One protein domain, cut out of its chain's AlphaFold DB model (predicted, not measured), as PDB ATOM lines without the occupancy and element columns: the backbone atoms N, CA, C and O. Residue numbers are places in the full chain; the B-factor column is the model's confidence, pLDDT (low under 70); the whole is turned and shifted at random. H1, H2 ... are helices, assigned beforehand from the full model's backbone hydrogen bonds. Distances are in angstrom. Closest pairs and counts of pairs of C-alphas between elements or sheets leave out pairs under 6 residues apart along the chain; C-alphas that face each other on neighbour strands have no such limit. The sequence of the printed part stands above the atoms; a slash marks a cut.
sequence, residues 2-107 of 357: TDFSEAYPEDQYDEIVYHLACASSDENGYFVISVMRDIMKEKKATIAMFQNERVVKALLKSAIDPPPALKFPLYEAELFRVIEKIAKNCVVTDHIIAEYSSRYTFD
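What this domain is: This is residues 2 to 107 of the 357 residues of an uncharacterized protein of Tritrichomonas foetus (UniProt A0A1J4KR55). Helices H1, H2, H4 and H5 make an up-and-down bundle, each running against the one before; short H3 crosses near the last residues of H2 and H5, and H6 packs on H4. The printed part has 106 residues with six named helices, H1 to H6 in order, and no named strand: all helix. It is compact, radius of gyration of the C-alphas 13.5 A, spanning 45 by 29 by 20 A.

Where its parts are: H1, residues 10 to 23, 20.3 A, begins at C-alpha 10 (156.133, 138.284, 196.018). H2 is residues 29 to 42, 20.1 A; H3, 44 to 50; H4, 53 to 64; H5, 73 to 87, 20.6 A. H6, 91 to 101, ends at C-alpha 101 (126.316, 131.638, 194.297).

How they stand to each other: H5 and H4 form a hairpin, closest C-alphas Ala 63 and Glu 76, 5.7 A. H1 touches H4 with residues 17 to 22 alone, closest C-alphas Tyr 18 and Val 55, 5.1 A. H1 and H5 are apart. O i to N i+4 pairs are within hydrogen-bond range throughout H2, H4 and H5, in 9 of 10 in H1, 5 of 7 in H6 and 0 of 3 in H3, where 4 of 4 O i to N i+3 pairs are.

The domain as a whole: The farthest C-alphas, Thr 2 and Asp 107, are 46.1 A apart. The printed part has no cut and no long link; residues 2 to 8 have pLDDT under 70.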
ATOM      1  N   THR A   2     165.013 129.166 185.075       43.09
ATOM      2  CA  THR A   2     164.900 129.760 186.408       43.09
ATOM      3  C   THR A   2     163.537 129.400 186.979       43.09
ATOM      4  O   THR A   2     162.545 129.337 186.243       43.09
ATOM      5  N   ASP A   3     163.506 129.056 188.262       51.16
ATOM      6  CA  ASP A   3     162.257 128.753 188.934       51.16
ATOM      7  C   ASP A   3     161.382 130.013 188.869       51.16
ATOM      8  O   ASP A   3     161.856 131.118 189.121       51.16
ATOM      9  N   PHE A   4     160.117 129.878 188.465       50.44
ATOM     10  CA  PHE A   4     159.221 131.025 188.273       50.44
ATOM     11  C   PHE A   4     158.945 131.741 189.599       50.44
ATOM     12  O   PHE A   4     158.308 132.769 189.567       50.44
ATOM     13  N   SER A   5     159.389 131.194 190.737       52.12
ATOM     14  CA  SER A   5     159.374 131.821 192.058       52.12
ATOM     15  C   SER A   5     160.591 132.712 192.337       52.12
ATOM     16  O   SER A   5     160.523 133.542 193.232       52.12
ATOM     17  N   GLU A   6     161.694 132.569 191.596       55.53
ATOM     18  CA  GLU A   6     162.948 133.312 191.822       55.53
ATOM     19  C   GLU A   6     163.078 134.574 190.948       55.53
ATOM     20  O   GLU A   6     164.019 135.345 191.115       55.53
ATOM     21  N   ALA A   7     162.168 134.782 189.988       64.50
ATOM     22  CA  ALA A   7     162.302 135.828 188.969       64.50
ATOM     23  C   ALA A   7     161.779 137.211 189.405       64.50
ATOM     24  O   ALA A   7     162.275 138.227 188.922       64.50
ATOM     25  N   TYR A   8     160.805 137.248 190.312       63.56
ATOM     26  CA  TYR A   8     160.137 138.454 190.800       63.56
ATOM     27  C   TYR A   8     159.966 138.404 192.328       63.56
ATOM     28  O   TYR A   8     159.982 137.316 192.905       63.56
ATOM     29  N   PRO A   9     159.829 139.554 193.006       71.44
ATOM     30  CA  PRO A   9     159.404 139.600 194.402       71.44
ATOM     31  C   PRO A   9     157.900 139.276 194.551       71.44
ATOM     32  O   PRO A   9     157.134 139.382 193.593       71.44
ATOM     33  N   GLU A  10     157.487 138.817 195.743       70.06
ATOM     34  CA  GLU A  10     156.133 138.284 196.018       70.06
ATOM     35  C   GLU A  10     154.995 139.244 195.635       70.06
ATOM     36  O   GLU A  10     154.011 138.830 195.025       70.06
ATOM     37  N   ASP A  11     155.171 140.537 195.908       74.50
ATOM     38  CA  ASP A  11     154.223 141.611 195.603       74.50
ATOM     39  C   ASP A  11     153.961 141.782 194.098       74.50
ATOM     40  O   ASP A  11     152.848 142.113 193.686       74.50
ATOM     41  N   GLN A  12     154.961 141.510 193.260       82.00
ATOM     42  CA  GLN A  12     154.802 141.577 191.809       82.00
ATOM     43  C   GLN A  12     154.036 140.370 191.259       82.00
ATOM     44  O   GLN A  12     153.314 140.517 190.272       82.00
ATOM     45  N   TYR A  13     154.128 139.194 191.891       83.06
ATOM     46  CA  TYR A  13     153.342 138.036 191.455       83.06
ATOM     47  C   TYR A  13     151.853 138.226 191.708       83.06
ATOM     48  O   TYR A  13     151.060 137.882 190.833       83.06
ATOM     49  N   ASP A  14     151.474 138.789 192.855       85.56
ATOM     50  CA  ASP A  14     150.068 139.042 193.177       85.56
ATOM     51  C   ASP A  14     149.404 139.923 192.112       85.56
ATOM     52  O   ASP A  14     148.302 139.620 191.641       85.56
ATOM     53  N   GLU A  15     150.095 140.975 191.666       90.56
ATOM     54  CA  GLU A  15     149.557 141.877 190.649       90.56
ATOM     55  C   GLU A  15     149.574 141.239 189.248       90.56
ATOM     56  O   GLU A  15     148.598 141.374 188.511       90.56
ATOM     57  N   ILE A  16     150.603 140.454 188.891       91.12
ATOM     58  CA  ILE A  16     150.621 139.680 187.633       91.12
ATOM     59  C   ILE A  16     149.442 138.703 187.580       91.12
ATOM     60  O   ILE A  16     148.732 138.624 186.576       91.12
ATOM     61  N   VAL A  17     149.213 137.954 188.659       93.00
ATOM     62  CA  VAL A  17     148.135 136.964 188.731       93.00
ATOM     63  C   VAL A  17     146.767 137.646 188.706       93.00
ATOM     64  O   VAL A  17     145.852 137.161 188.033       93.00
ATOM     65  N   TYR A  18     146.624 138.794 189.369       95.38
ATOM     66  CA  TYR A  18     145.415 139.604 189.280       95.38
ATOM     67  C   TYR A  18     145.161 140.117 187.857       95.38
ATOM     68  O   TYR A  18     144.050 139.970 187.350       95.38
ATOM     69  N   HIS A  19     146.178 140.646 187.174       95.12
ATOM     70  CA  HIS A  19     146.046 141.096 185.789       95.12
ATOM     71  C   HIS A  19     145.676 139.958 184.835       95.12
ATOM     72  O   HIS A  19     144.803 140.144 183.989       95.12
ATOM     73  N   LEU A  20     146.260 138.766 185.008       95.19
ATOM     74  CA  LEU A  20     145.854 137.569 184.264       95.19
ATOM     75  C   LEU A  20     144.380 137.228 184.507       95.19
ATOM     76  O   LEU A  20     143.650 136.928 183.564       95.19
ATOM     77  N   ALA A  21     143.912 137.314 185.751       96.69
ATOM     78  CA  ALA A  21     142.510 137.074 186.072       96.69
ATOM     79  C   ALA A  21     141.570 138.129 185.471       96.69
ATOM     80  O   ALA A  21     140.482 137.788 185.018       96.69
ATOM     81  N   CYS A  22     141.972 139.401 185.417       96.69
ATOM     82  CA  CYS A  22     141.200 140.433 184.723       96.69
ATOM     83  C   CYS A  22     141.137 140.176 183.213       96.69
ATOM     84  O   CYS A  22     140.047 140.222 182.637       96.69
ATOM     85  N   ALA A  23     142.273 139.829 182.603       96.38
ATOM     86  CA  ALA A  23     142.388 139.546 181.174       96.38
ATOM     87  C   ALA A  23     141.589 138.307 180.730       96.38
ATOM     88  O   ALA A  23     141.324 138.130 179.540       96.38
ATOM     89  N   SER A  24     141.131 137.460 181.665       95.75
ATOM     90  CA  SER A  24     140.186 136.385 181.340       95.75
ATOM     91  C   SER A  24     138.875 136.924 180.762       95.75
ATOM     92  O   SER A  24     138.180 136.190 180.078       95.75
ATOM     93  N   SER A  25     138.534 138.189 181.021       94.38
ATOM     94  CA  SER A  25     137.318 138.835 180.515       94.38
ATOM     95  C   SER A  25     137.509 139.545 179.174       94.38
ATOM     96  O   SER A  25     136.562 140.157 178.687       94.38
ATOM     97  N   ASP A  26     138.700 139.488 178.583       94.31
ATOM     98  CA  ASP A  26     138.987 140.117 177.293       94.31
ATOM     99  C   ASP A  26     138.628 139.181 176.131       94.31
ATOM    100  O   ASP A  26     138.359 137.997 176.322       94.31
ATOM    101  N   GLU A  27     138.679 139.669 174.889       90.69
ATOM    102  CA  GLU A  27     138.356 138.870 173.690       90.69
ATOM    103  C   GLU A  27     139.146 137.549 173.601       90.69
ATOM    104  O   GLU A  27     138.637 136.548 173.103       90.69
ATOM    105  N   ASN A  28     140.367 137.518 174.150       91.75
ATOM    106  CA  ASN A  28     141.234 136.335 174.193       91.75
ATOM    107  C   ASN A  28     141.164 135.559 175.517       91.75
ATOM    108  O   ASN A  28     142.033 134.727 175.796       91.75
ATOM    109  N   GLY A  29     140.137 135.799 176.329       94.00
ATOM    110  CA  GLY A  29     140.010 135.272 177.683       94.00
ATOM    111  C   GLY A  29     140.167 133.756 177.790       94.00
ATOM    112  O   GLY A  29     140.808 133.253 178.711       94.00
ATOM    113  N   TYR A  30     139.682 133.008 176.795       94.56
ATOM    114  CA  TYR A  30     139.853 131.552 176.738       94.56
ATOM    115  C   TYR A  30     141.329 131.109 176.744       94.56
ATOM    116  O   TYR A  30     141.705 130.153 177.432       94.56
ATOM    117  N   PHE A  31     142.188 131.812 176.000       95.00
ATOM    118  CA  PHE A  31     143.620 131.516 175.965       95.00
ATOM    119  C   PHE A  31     144.295 131.903 177.277       95.00
ATOM    120  O   PHE A  31     145.127 131.145 177.770       95.00
ATOM    121  N   VAL A  32     143.887 133.020 177.882       96.25
ATOM    122  CA  VAL A  32     144.385 133.450 179.196       96.25
ATOM    123  C   VAL A  32     144.102 132.383 180.258       96.25
ATOM    124  O   VAL A  32     145.012 131.953 180.966       96.25
ATOM    125  N   ILE A  33     142.877 131.857 180.305       96.19
ATOM    126  CA  ILE A  33     142.488 130.778 181.230       96.19
ATOM    127  C   ILE A  33     143.294 129.503 180.963       96.19
ATOM    128  O   ILE A  33     143.735 128.831 181.899       96.19
ATOM    129  N   SER A  34     143.531 129.181 179.689       94.69
ATOM    130  CA  SER A  34     144.363 128.035 179.304       94.69
ATOM    131  C   SER A  34     145.798 128.183 179.823       94.69
ATOM    132  O   SER A  34     146.343 127.233 180.383       94.69
ATOM    133  N   VAL A  35     146.380 129.383 179.722       93.81
ATOM    134  CA  VAL A  35     147.709 129.695 180.270       93.81
ATOM    135  C   VAL A  35     147.720 129.557 181.793       93.81
ATOM    136  O   VAL A  35     148.597 128.888 182.335       93.81
ATOM    137  N   MET A  36     146.724 130.104 182.497       94.94
ATOM    138  CA  MET A  36     146.606 129.953 183.955       94.94
ATOM    139  C   MET A  36     146.548 128.477 184.372       94.94
ATOM    140  O   MET A  36     147.235 128.048 185.304       94.94
ATOM    141  N   ARG A  37     145.755 127.669 183.659       94.88
ATOM    142  CA  ARG A  37     145.656 126.223 183.884       94.88
ATOM    143  C   ARG A  37     147.010 125.535 183.720       94.88
ATOM    144  O   ARG A  37     147.353 124.683 184.547       94.88
ATOM    145  N   ASP A  38     147.751 125.894 182.678       92.38
ATOM    146  CA  ASP A  38     149.047 125.304 182.359       92.38
ATOM    147  C   ASP A  38     150.109 125.694 183.407       92.38
ATOM    148  O   ASP A  38     150.785 124.804 183.928       92.38
ATOM    149  N   ILE A  39     150.146 126.959 183.852       90.81
ATOM    150  CA  ILE A  39     150.997 127.433 184.966       90.81
ATOM    151  C   ILE A  39     150.736 126.620 186.243       90.81
ATOM    152  O   ILE A  39     151.659 126.084 186.863       90.81
ATOM    153  N   MET A  40     149.464 126.459 186.625       90.62
ATOM    154  CA  MET A  40     149.082 125.677 187.807       90.62
ATOM    155  C   MET A  40     149.333 124.169 187.644       90.62
ATOM    156  O   MET A  40     149.257 123.409 188.616       90.62
ATOM    157  N   LYS A  41     149.478 123.667 186.412       89.50
ATOM    158  CA  LYS A  41     149.771 122.253 186.133       89.50
ATOM    159  C   LYS A  41     151.267 121.981 186.232       89.50
ATOM    160  O   LYS A  41     151.634 120.936 186.763       89.50
ATOM    161  N   GLU A  42     152.092 122.903 185.749       87.06
ATOM    162  CA  GLU A  42     153.546 122.776 185.770       87.06
ATOM    163  C   GLU A  42     154.090 122.770 187.203       87.06
ATOM    164  O   GLU A  42     154.896 121.907 187.552       87.06
ATOM    165  N   LYS A  43     153.601 123.673 188.065       83.06
ATOM    166  CA  LYS A  43     154.073 123.796 189.452       83.06
ATOM    167  C   LYS A  43     152.911 123.931 190.423       83.06
ATOM    168  O   LYS A  43     152.306 124.982 190.533       83.06
ATOM    169  N   LYS A  44     152.628 122.887 191.210       82.81
ATOM    170  CA  LYS A  44     151.527 122.915 192.198       82.81
ATOM    171  C   LYS A  44     151.656 124.045 193.228       82.81
ATOM    172  O   LYS A  44     150.635 124.525 193.706       82.81
ATOM    173  N   ALA A  45     152.882 124.467 193.544       83.75
ATOM    174  CA  ALA A  45     153.145 125.571 194.464       83.75
ATOM    175  C   ALA A  45     152.563 126.911 193.976       83.75
ATOM    176  O   ALA A  45     152.191 127.735 194.802       83.75
ATOM    177  N   THR A  46     152.397 127.107 192.659       86.31
ATOM    178  CA  THR A  46     151.843 128.359 192.116       86.31
ATOM    179  C   THR A  46     150.352 128.511 192.395       86.31
ATOM    180  O   THR A  46     149.857 129.626 192.351       86.31
ATOM    181  N   ILE A  47     149.630 127.437 192.748       90.62
ATOM    182  CA  ILE A  47     148.194 127.511 193.076       90.62
ATOM    183  C   ILE A  47     147.947 128.502 194.219       90.62
ATOM    184  O   ILE A  47     146.985 129.260 194.150       90.62
ATOM    185  N   ALA A  48     148.829 128.541 195.224       89.19
ATOM    186  CA  ALA A  48     148.712 129.466 196.350       89.19
ATOM    187  C   ALA A  48     148.743 130.941 195.905       89.19
ATOM    188  O   ALA A  48     148.041 131.760 196.484       89.19
ATOM    189  N   MET A  49     149.463 131.266 194.825       88.62
ATOM    190  CA  MET A  49     149.516 132.625 194.263       88.62
ATOM    191  C   MET A  49     148.176 133.042 193.635       88.62
ATOM    192  O   MET A  49     147.837 134.218 193.589       88.62
ATOM    193  N   PHE A  50     147.373 132.080 193.171       91.94
ATOM    194  CA  PHE A  50     146.025 132.343 192.656       91.94
ATOM    195  C   PHE A  50     144.958 132.384 193.760       91.94
ATOM    196  O   PHE A  50     143.833 132.807 193.497       91.94
ATOM    197  N   GLN A  51     145.280 131.969 194.991       91.81
ATOM    198  CA  GLN A  51     144.359 131.935 196.138       91.81
ATOM    199  C   GLN A  51     144.184 133.317 196.791       91.81
ATOM    200  O   GLN A  51     144.184 133.460 198.012       91.81
ATOM    201  N   ASN A  52     144.004 134.339 195.959       90.19
ATOM    202  CA  ASN A  52     143.786 135.721 196.357       90.19
ATOM    203  C   ASN A  52     142.322 136.118 196.102       90.19
ATOM    204  O   ASN A  52     141.740 135.781 195.068       90.19
ATOM    205  N   GLU A  53     141.724 136.869 197.028       93.25
ATOM    206  CA  GLU A  53     140.334 137.319 196.918       93.25
ATOM    207  C   GLU A  53     140.061 138.093 195.619       93.25
ATOM    208  O   GLU A  53     139.070 137.825 194.935       93.25
ATOM    209  N   ARG A  54     140.958 139.012 195.232       94.62
ATOM    210  CA  ARG A  54     140.816 139.825 194.012       94.62
ATOM    211  C   ARG A  54     140.795 138.948 192.760       94.62
ATOM    212  O   ARG A  54     139.987 139.175 191.860       94.62
ATOM    213  N   VAL A  55     141.653 137.929 192.729       95.19
ATOM    214  CA  VAL A  55     141.787 136.972 191.620       95.19
ATOM    215  C   VAL A  55     140.508 136.154 191.476       95.19
ATOM    216  O   VAL A  55     139.902 136.121 190.409       95.19
ATOM    217  N   VAL A  56     140.041 135.550 192.568       95.50
ATOM    218  CA  VAL A  56     138.850 134.690 192.557       95.50
ATOM    219  C   VAL A  56     137.596 135.490 192.196       95.50
ATOM    220  O   VAL A  56     136.794 135.025 191.386       95.50
ATOM    221  N   LYS A  57     137.453 136.721 192.709       96.38
ATOM    222  CA  LYS A  57     136.355 137.633 192.340       96.38
ATOM    223  C   LYS A  57     136.369 138.003 190.857       96.38
ATOM    224  O   LYS A  57     135.305 138.020 190.232       96.38
ATOM    225  N   ALA A  58     137.543 138.287 190.290       96.75
ATOM    226  CA  ALA A  58     137.684 138.596 188.869       96.75
ATOM    227  C   ALA A  58     137.271 137.401 187.992       96.75
ATOM    228  O   ALA A  58     136.433 137.557 187.103       96.75
ATOM    229  N   LEU A  59     137.763 136.199 188.310       96.88
ATOM    230  CA  LEU A  59     137.427 134.975 187.577       96.88
ATOM    231  C   LEU A  59     135.937 134.624 187.691       96.88
ATOM    232  O   LEU A  59     135.297 134.337 186.683       96.88
ATOM    233  N   LEU A  60     135.350 134.691 188.892       96.75
ATOM    234  CA  LEU A  60     133.921 134.418 189.092       96.75
ATOM    235  C   LEU A  60     133.036 135.419 188.347       96.75
ATOM    236  O   LEU A  60     132.053 135.021 187.724       96.75
ATOM    237  N   LYS A  61     133.394 136.709 188.361       96.12
ATOM    238  CA  LYS A  61     132.692 137.732 187.574       96.12
ATOM    239  C   LYS A  61     132.736 137.399 186.083       96.12
ATOM    240  O   LYS A  61     131.711 137.483 185.418       96.12
ATOM    241  N   SER A  62     133.900 136.986 185.591       95.56
ATOM    242  CA  SER A  62     134.100 136.604 184.196       95.56
ATOM    243  C   SER A  62     133.322 135.341 183.800       95.56
ATOM    244  O   SER A  62     132.897 135.214 182.655       95.56
ATOM    245  N   ALA A  63     133.094 134.423 184.745       95.12
ATOM    246  CA  ALA A  63     132.338 133.191 184.516       95.12
ATOM    247  C   ALA A  63     130.827 133.418 184.486       95.12
ATOM    248  O   ALA A  63     130.128 132.808 183.683       95.12
ATOM    249  N   ILE A  64     130.330 134.282 185.370       94.25
ATOM    250  CA  ILE A  64     128.893 134.522 185.546       94.25
ATOM    251  C   ILE A  64     128.375 135.538 184.530       94.25
ATOM    252  O   ILE A  64     127.307 135.343 183.957       94.25
ATOM    253  N   ASP A  65     129.155 136.589 184.271       93.19
ATOM    254  CA  ASP A  65     128.783 137.688 183.384       93.19
ATOM    255  C   ASP A  65     129.811 137.863 182.244       93.19
ATOM    256  O   ASP A  65     130.406 138.938 182.108       93.19
ATOM    257  N   PRO A  66     130.063 136.829 181.412       92.81
ATOM    258  CA  PRO A  66     131.048 136.922 180.344       92.81
ATOM    259  C   PRO A  66     130.620 137.921 179.254       92.81
ATOM    260  O   PRO A  66     129.421 138.058 178.955       92.81
ATOM    261  N   PRO A  67     131.588 138.566 178.578       91.69
ATOM    262  CA  PRO A  67     131.325 139.323 177.362       91.69
ATOM    263  C   PRO A  67     130.628 138.459 176.300       91.69
ATOM    264  O   PRO A  67     130.869 137.251 176.244       91.69
ATOM    265  N   PRO A  68     129.823 139.048 175.393       92.44
ATOM    266  CA  PRO A  68     129.114 138.296 174.353       92.44
ATOM    267  C   PRO A  68     130.000 137.356 173.523       92.44
ATOM    268  O   PRO A  68     129.577 136.245 173.223       92.44
ATOM    269  N   ALA A  69     131.236 137.761 173.209       91.62
ATOM    270  CA  ALA A  69     132.190 136.950 172.448       91.62
ATOM    271  C   ALA A  69     132.650 135.672 173.183       91.62
ATOM    272  O   ALA A  69     133.066 134.712 172.540       91.62
ATOM    273  N   LEU A  70     132.547 135.641 174.516       92.00
ATOM    274  CA  LEU A  70     132.958 134.520 175.369       92.00
ATOM    275  C   LEU A  70     131.769 133.709 175.908       92.00
ATOM    276  O   LEU A  70     131.952 132.805 176.722       92.00
ATOM    277  N   LYS A  71     130.539 134.001 175.463       91.81
ATOM    278  CA  LYS A  71     129.321 133.283 175.874       91.81
ATOM    279  C   LYS A  71     129.203 131.925 175.183       91.81
ATOM    280  O   LYS A  71     128.294 131.696 174.388       91.81
ATOM    281  N   PHE A  72     130.118 131.012 175.492       93.44
ATOM    282  CA  PHE A  72     130.050 129.631 175.033       93.44
ATOM    283  C   PHE A  72     130.447 128.636 176.138       93.44
ATOM    284  O   PHE A  72     131.349 128.918 176.930       93.44
ATOM    285  N   PRO A  73     129.827 127.439 176.181       94.94
ATOM    286  CA  PRO A  73     129.998 126.486 177.282       94.94
ATOM    287  C   PRO A  73     131.434 126.070 177.600       94.94
ATOM    288  O   PRO A  73     131.760 125.798 178.751       94.94
ATOM    289  N   LEU A  74     132.299 125.987 176.585       95.38
ATOM    290  CA  LEU A  74     133.679 125.542 176.773       95.38
ATOM    291  C   LEU A  74     134.510 126.558 177.570       95.38
ATOM    292  O   LEU A  74     135.312 126.158 178.409       95.38
ATOM    293  N   TYR A  75     134.292 127.855 177.337       95.75
ATOM    294  CA  TYR A  75     134.928 128.925 178.103       95.75
ATOM    295  C   TYR A  75     134.503 128.870 179.570       95.75
ATOM    296  O   TYR A  75     135.350 128.812 180.460       95.75
ATOM    297  N   GLU A  76     133.194 128.784 179.803       95.62
ATOM    298  CA  GLU A  76     132.613 128.651 181.138       95.62
ATOM    299  C   GLU A  76     133.166 127.412 181.869       95.62
ATOM    300  O   GLU A  76     133.579 127.493 183.027       95.62
ATOM    301  N   ALA A  77     133.250 126.271 181.177       96.50
ATOM    302  CA  ALA A  77     133.771 125.032 181.740       96.50
ATOM    303  C   ALA A  77     135.243 125.141 182.159       96.50
ATOM    304  O   ALA A  77     135.601 124.697 183.252       96.50
ATOM    305  N   GLU A  78     136.102 125.712 181.313       95.56
ATOM    306  CA  GLU A  78     137.519 125.893 181.644       95.56
ATOM    307  C   GLU A  78     137.710 126.883 182.796       95.56
ATOM    308  O   GLU A  78     138.511 126.629 183.698       95.56
ATOM    309  N   LEU A  79     136.926 127.960 182.821       96.62
ATOM    310  CA  LEU A  79     137.001 128.959 183.876       96.62
ATOM    311  C   LEU A  79     136.592 128.379 185.236       96.62
ATOM    312  O   LEU A  79     137.336 128.508 186.209       96.62
ATOM    313  N   PHE A  80     135.472 127.653 185.306       97.50
ATOM    314  CA  PHE A  80     135.063 126.994 186.548       97.50
ATOM    315  C   PHE A  80     136.029 125.889 186.985       97.50
ATOM    316  O   PHE A  80     136.235 125.725 188.183       97.50
ATOM    317  N   ARG A  81     136.680 125.169 186.061       95.81
ATOM    318  CA  ARG A  81     137.744 124.202 186.407       95.81
ATOM    319  C   ARG A  81     138.966 124.880 187.023       95.81
ATOM    320  O   ARG A  81     139.552 124.352 187.968       95.81
ATOM    321  N   VAL A  82     139.360 126.039 186.492       96.19
ATOM    322  CA  VAL A  82     140.438 126.857 187.066       96.19
ATOM    323  C   VAL A  82     140.049 127.329 188.465       96.19
ATOM    324  O   VAL A  82     140.812 127.108 189.404       96.19
ATOM    325  N   ILE A  83     138.838 127.867 188.632       96.81
ATOM    326  CA  ILE A  83     138.316 128.295 189.936       96.81
ATOM    327  C   ILE A  83     138.258 127.118 190.922       96.81
ATOM    328  O   ILE A  83     138.689 127.269 192.058       96.81
ATOM    329  N   GLU A  84     137.807 125.931 190.502       95.31
ATOM    330  CA  GLU A  84     137.732 124.724 191.349       95.31
ATOM    331  C   GLU A  84     139.111 124.348 191.888       95.31
ATOM    332  O   GLU A  84     139.273 124.010 193.063       95.31
ATOM    333  N   LYS A  85     140.125 124.432 191.024       94.12
ATOM    334  CA  LYS A  85     141.504 124.122 191.383       94.12
ATOM    335  C   LYS A  85     142.090 125.144 192.354       94.12
ATOM    336  O   LYS A  85     142.790 124.733 193.277       94.12
ATOM    337  N   ILE A  86     141.794 126.429 192.160       94.19
ATOM    338  CA  ILE A  86     142.206 127.514 193.063       94.19
ATOM    339  C   ILE A  86     141.519 127.356 194.422       94.19
ATOM    340  O   ILE A  86     142.178 127.404 195.457       94.19
ATOM    341  N   ALA A  87     140.212 127.096 194.422       92.69
ATOM    342  CA  ALA A  87     139.404 127.010 195.632       92.69
ATOM    343  C   ALA A  87     139.711 125.784 196.505       92.69
ATOM    344  O   ALA A  87     139.355 125.719 197.683       92.69
ATOM    345  N   LYS A  88     140.386 124.780 195.943       90.12
ATOM    346  CA  LYS A  88     140.708 123.553 196.658       90.12
ATOM    347  C   LYS A  88     141.566 123.845 197.895       90.12
ATOM    348  O   LYS A  88     142.703 124.295 197.781       90.12
ATOM    349  N   ASN A  89     141.040 123.483 199.067       82.00
ATOM    350  CA  ASN A  89     141.673 123.656 200.380       82.00
ATOM    351  C   ASN A  89     141.933 125.125 200.776       82.00
ATOM    352  O   ASN A  89     142.856 125.382 201.548       82.00
ATOM    353  N   CYS A  90     141.144 126.080 200.273       84.62
ATOM    354  CA  CYS A  90     141.294 127.498 200.597       84.62
ATOM    355  C   CYS A  90     140.025 128.071 201.248       84.62
ATOM    356  O   CYS A  90     138.984 128.197 200.613       84.62
ATOM    357  N   VAL A  91     140.114 128.482 202.515       82.25
ATOM    358  CA  VAL A  91     138.966 129.062 203.245       82.25
ATOM    359  C   VAL A  91     138.556 130.424 202.665       82.25
ATOM    360  O   VAL A  91     137.377 130.776 202.641       82.25
ATOM    361  N   VAL A  92     139.525 131.188 202.146       79.75
ATOM    362  CA  VAL A  92     139.280 132.498 201.523       79.75
ATOM    363  C   VAL A  92     138.381 132.354 200.294       79.75
ATOM    364  O   VAL A  92     137.558 133.216 200.034       79.75
ATOM    365  N   THR A  93     138.446 131.254 199.549       86.38
ATOM    366  CA  THR A  93     137.589 131.111 198.366       86.38
ATOM    367  C   THR A  93     136.142 130.768 198.699       86.38
ATOM    368  O   THR A  93     135.250 131.138 197.941       86.38
ATOM    369  N   ASP A  94     135.880 130.114 199.835       87.44
ATOM    370  CA  ASP A  94     134.538 129.627 200.176       87.44
ATOM    371  C   ASP A  94     133.534 130.773 200.375       87.44
ATOM    372  O   ASP A  94     132.414 130.710 199.862       87.44
ATOM    373  N   HIS A  95     133.932 131.849 201.066       88.94
ATOM    374  CA  HIS A  95     133.041 132.993 201.298       88.94
ATOM    375  C   HIS A  95     132.737 133.763 200.003       88.94
ATOM    376  O   HIS A  95     131.604 134.195 199.796       88.94
ATOM    377  N   ILE A  96     133.717 133.875 199.101       92.75
ATOM    378  CA  ILE A  96     133.552 134.536 197.799       92.75
ATOM    379  C   ILE A  96     132.632 133.704 196.904       92.75
ATOM    380  O   ILE A  96     131.726 134.231 196.266       92.75
ATOM    381  N   ILE A  97     132.825 132.384 196.866       93.88
ATOM    382  CA  ILE A  97     131.957 131.486 196.099       93.88
ATOM    383  C   ILE A  97     130.515 131.581 196.610       93.88
ATOM    384  O   ILE A  97     129.593 131.637 195.798       93.88
ATOM    385  N   ALA A  98     130.314 131.652 197.929       91.44
ATOM    386  CA  ALA A  98     128.991 131.842 198.516       91.44
ATOM    387  C   ALA A  98     128.349 133.180 198.098       91.44
ATOM    388  O   ALA A  98     127.181 133.184 197.713       91.44
ATOM    389  N   GLU A  99     129.109 134.284 198.093       92.12
ATOM    390  CA  GLU A  99     128.655 135.603 197.612       92.12
ATOM    391  C   GLU A  99     128.165 135.541 196.156       92.12
ATOM    392  O   GLU A  99     127.114 136.081 195.810       92.12
ATOM    393  N   TYR A 100     128.902 134.848 195.289       94.62
ATOM    394  CA  TYR A 100     128.562 134.743 193.870       94.62
ATOM    395  C   TYR A 100     127.525 133.655 193.566       94.62
ATOM    396  O   TYR A 100     126.897 133.689 192.505       94.62
ATOM    397  N   SER A 101     127.281 132.722 194.490       93.19
ATOM    398  CA  SER A 101     126.316 131.638 194.297       93.19
ATOM    399  C   SER A 101     124.890 132.143 194.088       93.19
ATOM    400  O   SER A 101     124.116 131.468 193.419       93.19
ATOM    401  N   SER A 102     124.525 133.307 194.635       90.19
ATOM    402  CA  SER A 102     123.201 133.906 194.418       90.19
ATOM    403  C   SER A 102     123.064 134.611 193.067       90.19
ATOM    404  O   SER A 102     121.957 134.979 192.682       90.19
ATOM    405  N   ARG A 103     124.176 134.841 192.358       93.81
ATOM    406  CA  ARG A 103     124.204 135.511 191.050       93.81
ATOM    407  C   ARG A 103     124.176 134.519 189.894       93.81
ATOM    408  O   ARG A 103     123.642 134.838 188.837       93.81
ATOM    409  N   TYR A 104     124.739 133.328 190.085       94.56
ATOM    410  CA  TYR A 104     124.707 132.282 189.071       94.56
ATOM    411  C   TYR A 104     123.368 131.540 189.090       94.56
ATOM    412  O   TYR A 104     122.937 131.038 190.128       94.56
ATOM    413  N   THR A 105     122.720 131.436 187.931       94.06
ATOM    414  CA  THR A 105     121.438 130.734 187.788       94.06
ATOM    415  C   THR A 105     121.613 129.502 186.914       94.06
ATOM    416  O   THR A 105     122.020 129.601 185.760       94.06
ATOM    417  N   PHE A 106     121.270 128.335 187.456       96.00
ATOM    418  CA  PHE A 106     121.236 127.092 186.692       96.00
ATOM    419  C   PHE A 106     119.969 127.018 185.837       96.00
ATOM    420  O   PHE A 106     118.865 127.143 186.365       96.00
ATOM    421  N   ASP A 107     120.125 126.746 184.542       94.44
ATOM    422  CA  ASP A 107     119.010 126.439 183.646       94.44
ATOM    423  C   ASP A 107     118.877 124.913 183.477       94.44
ATOM    424  O   ASP A 107     119.720 124.295 182.822       94.44
TER     425      ASP A 107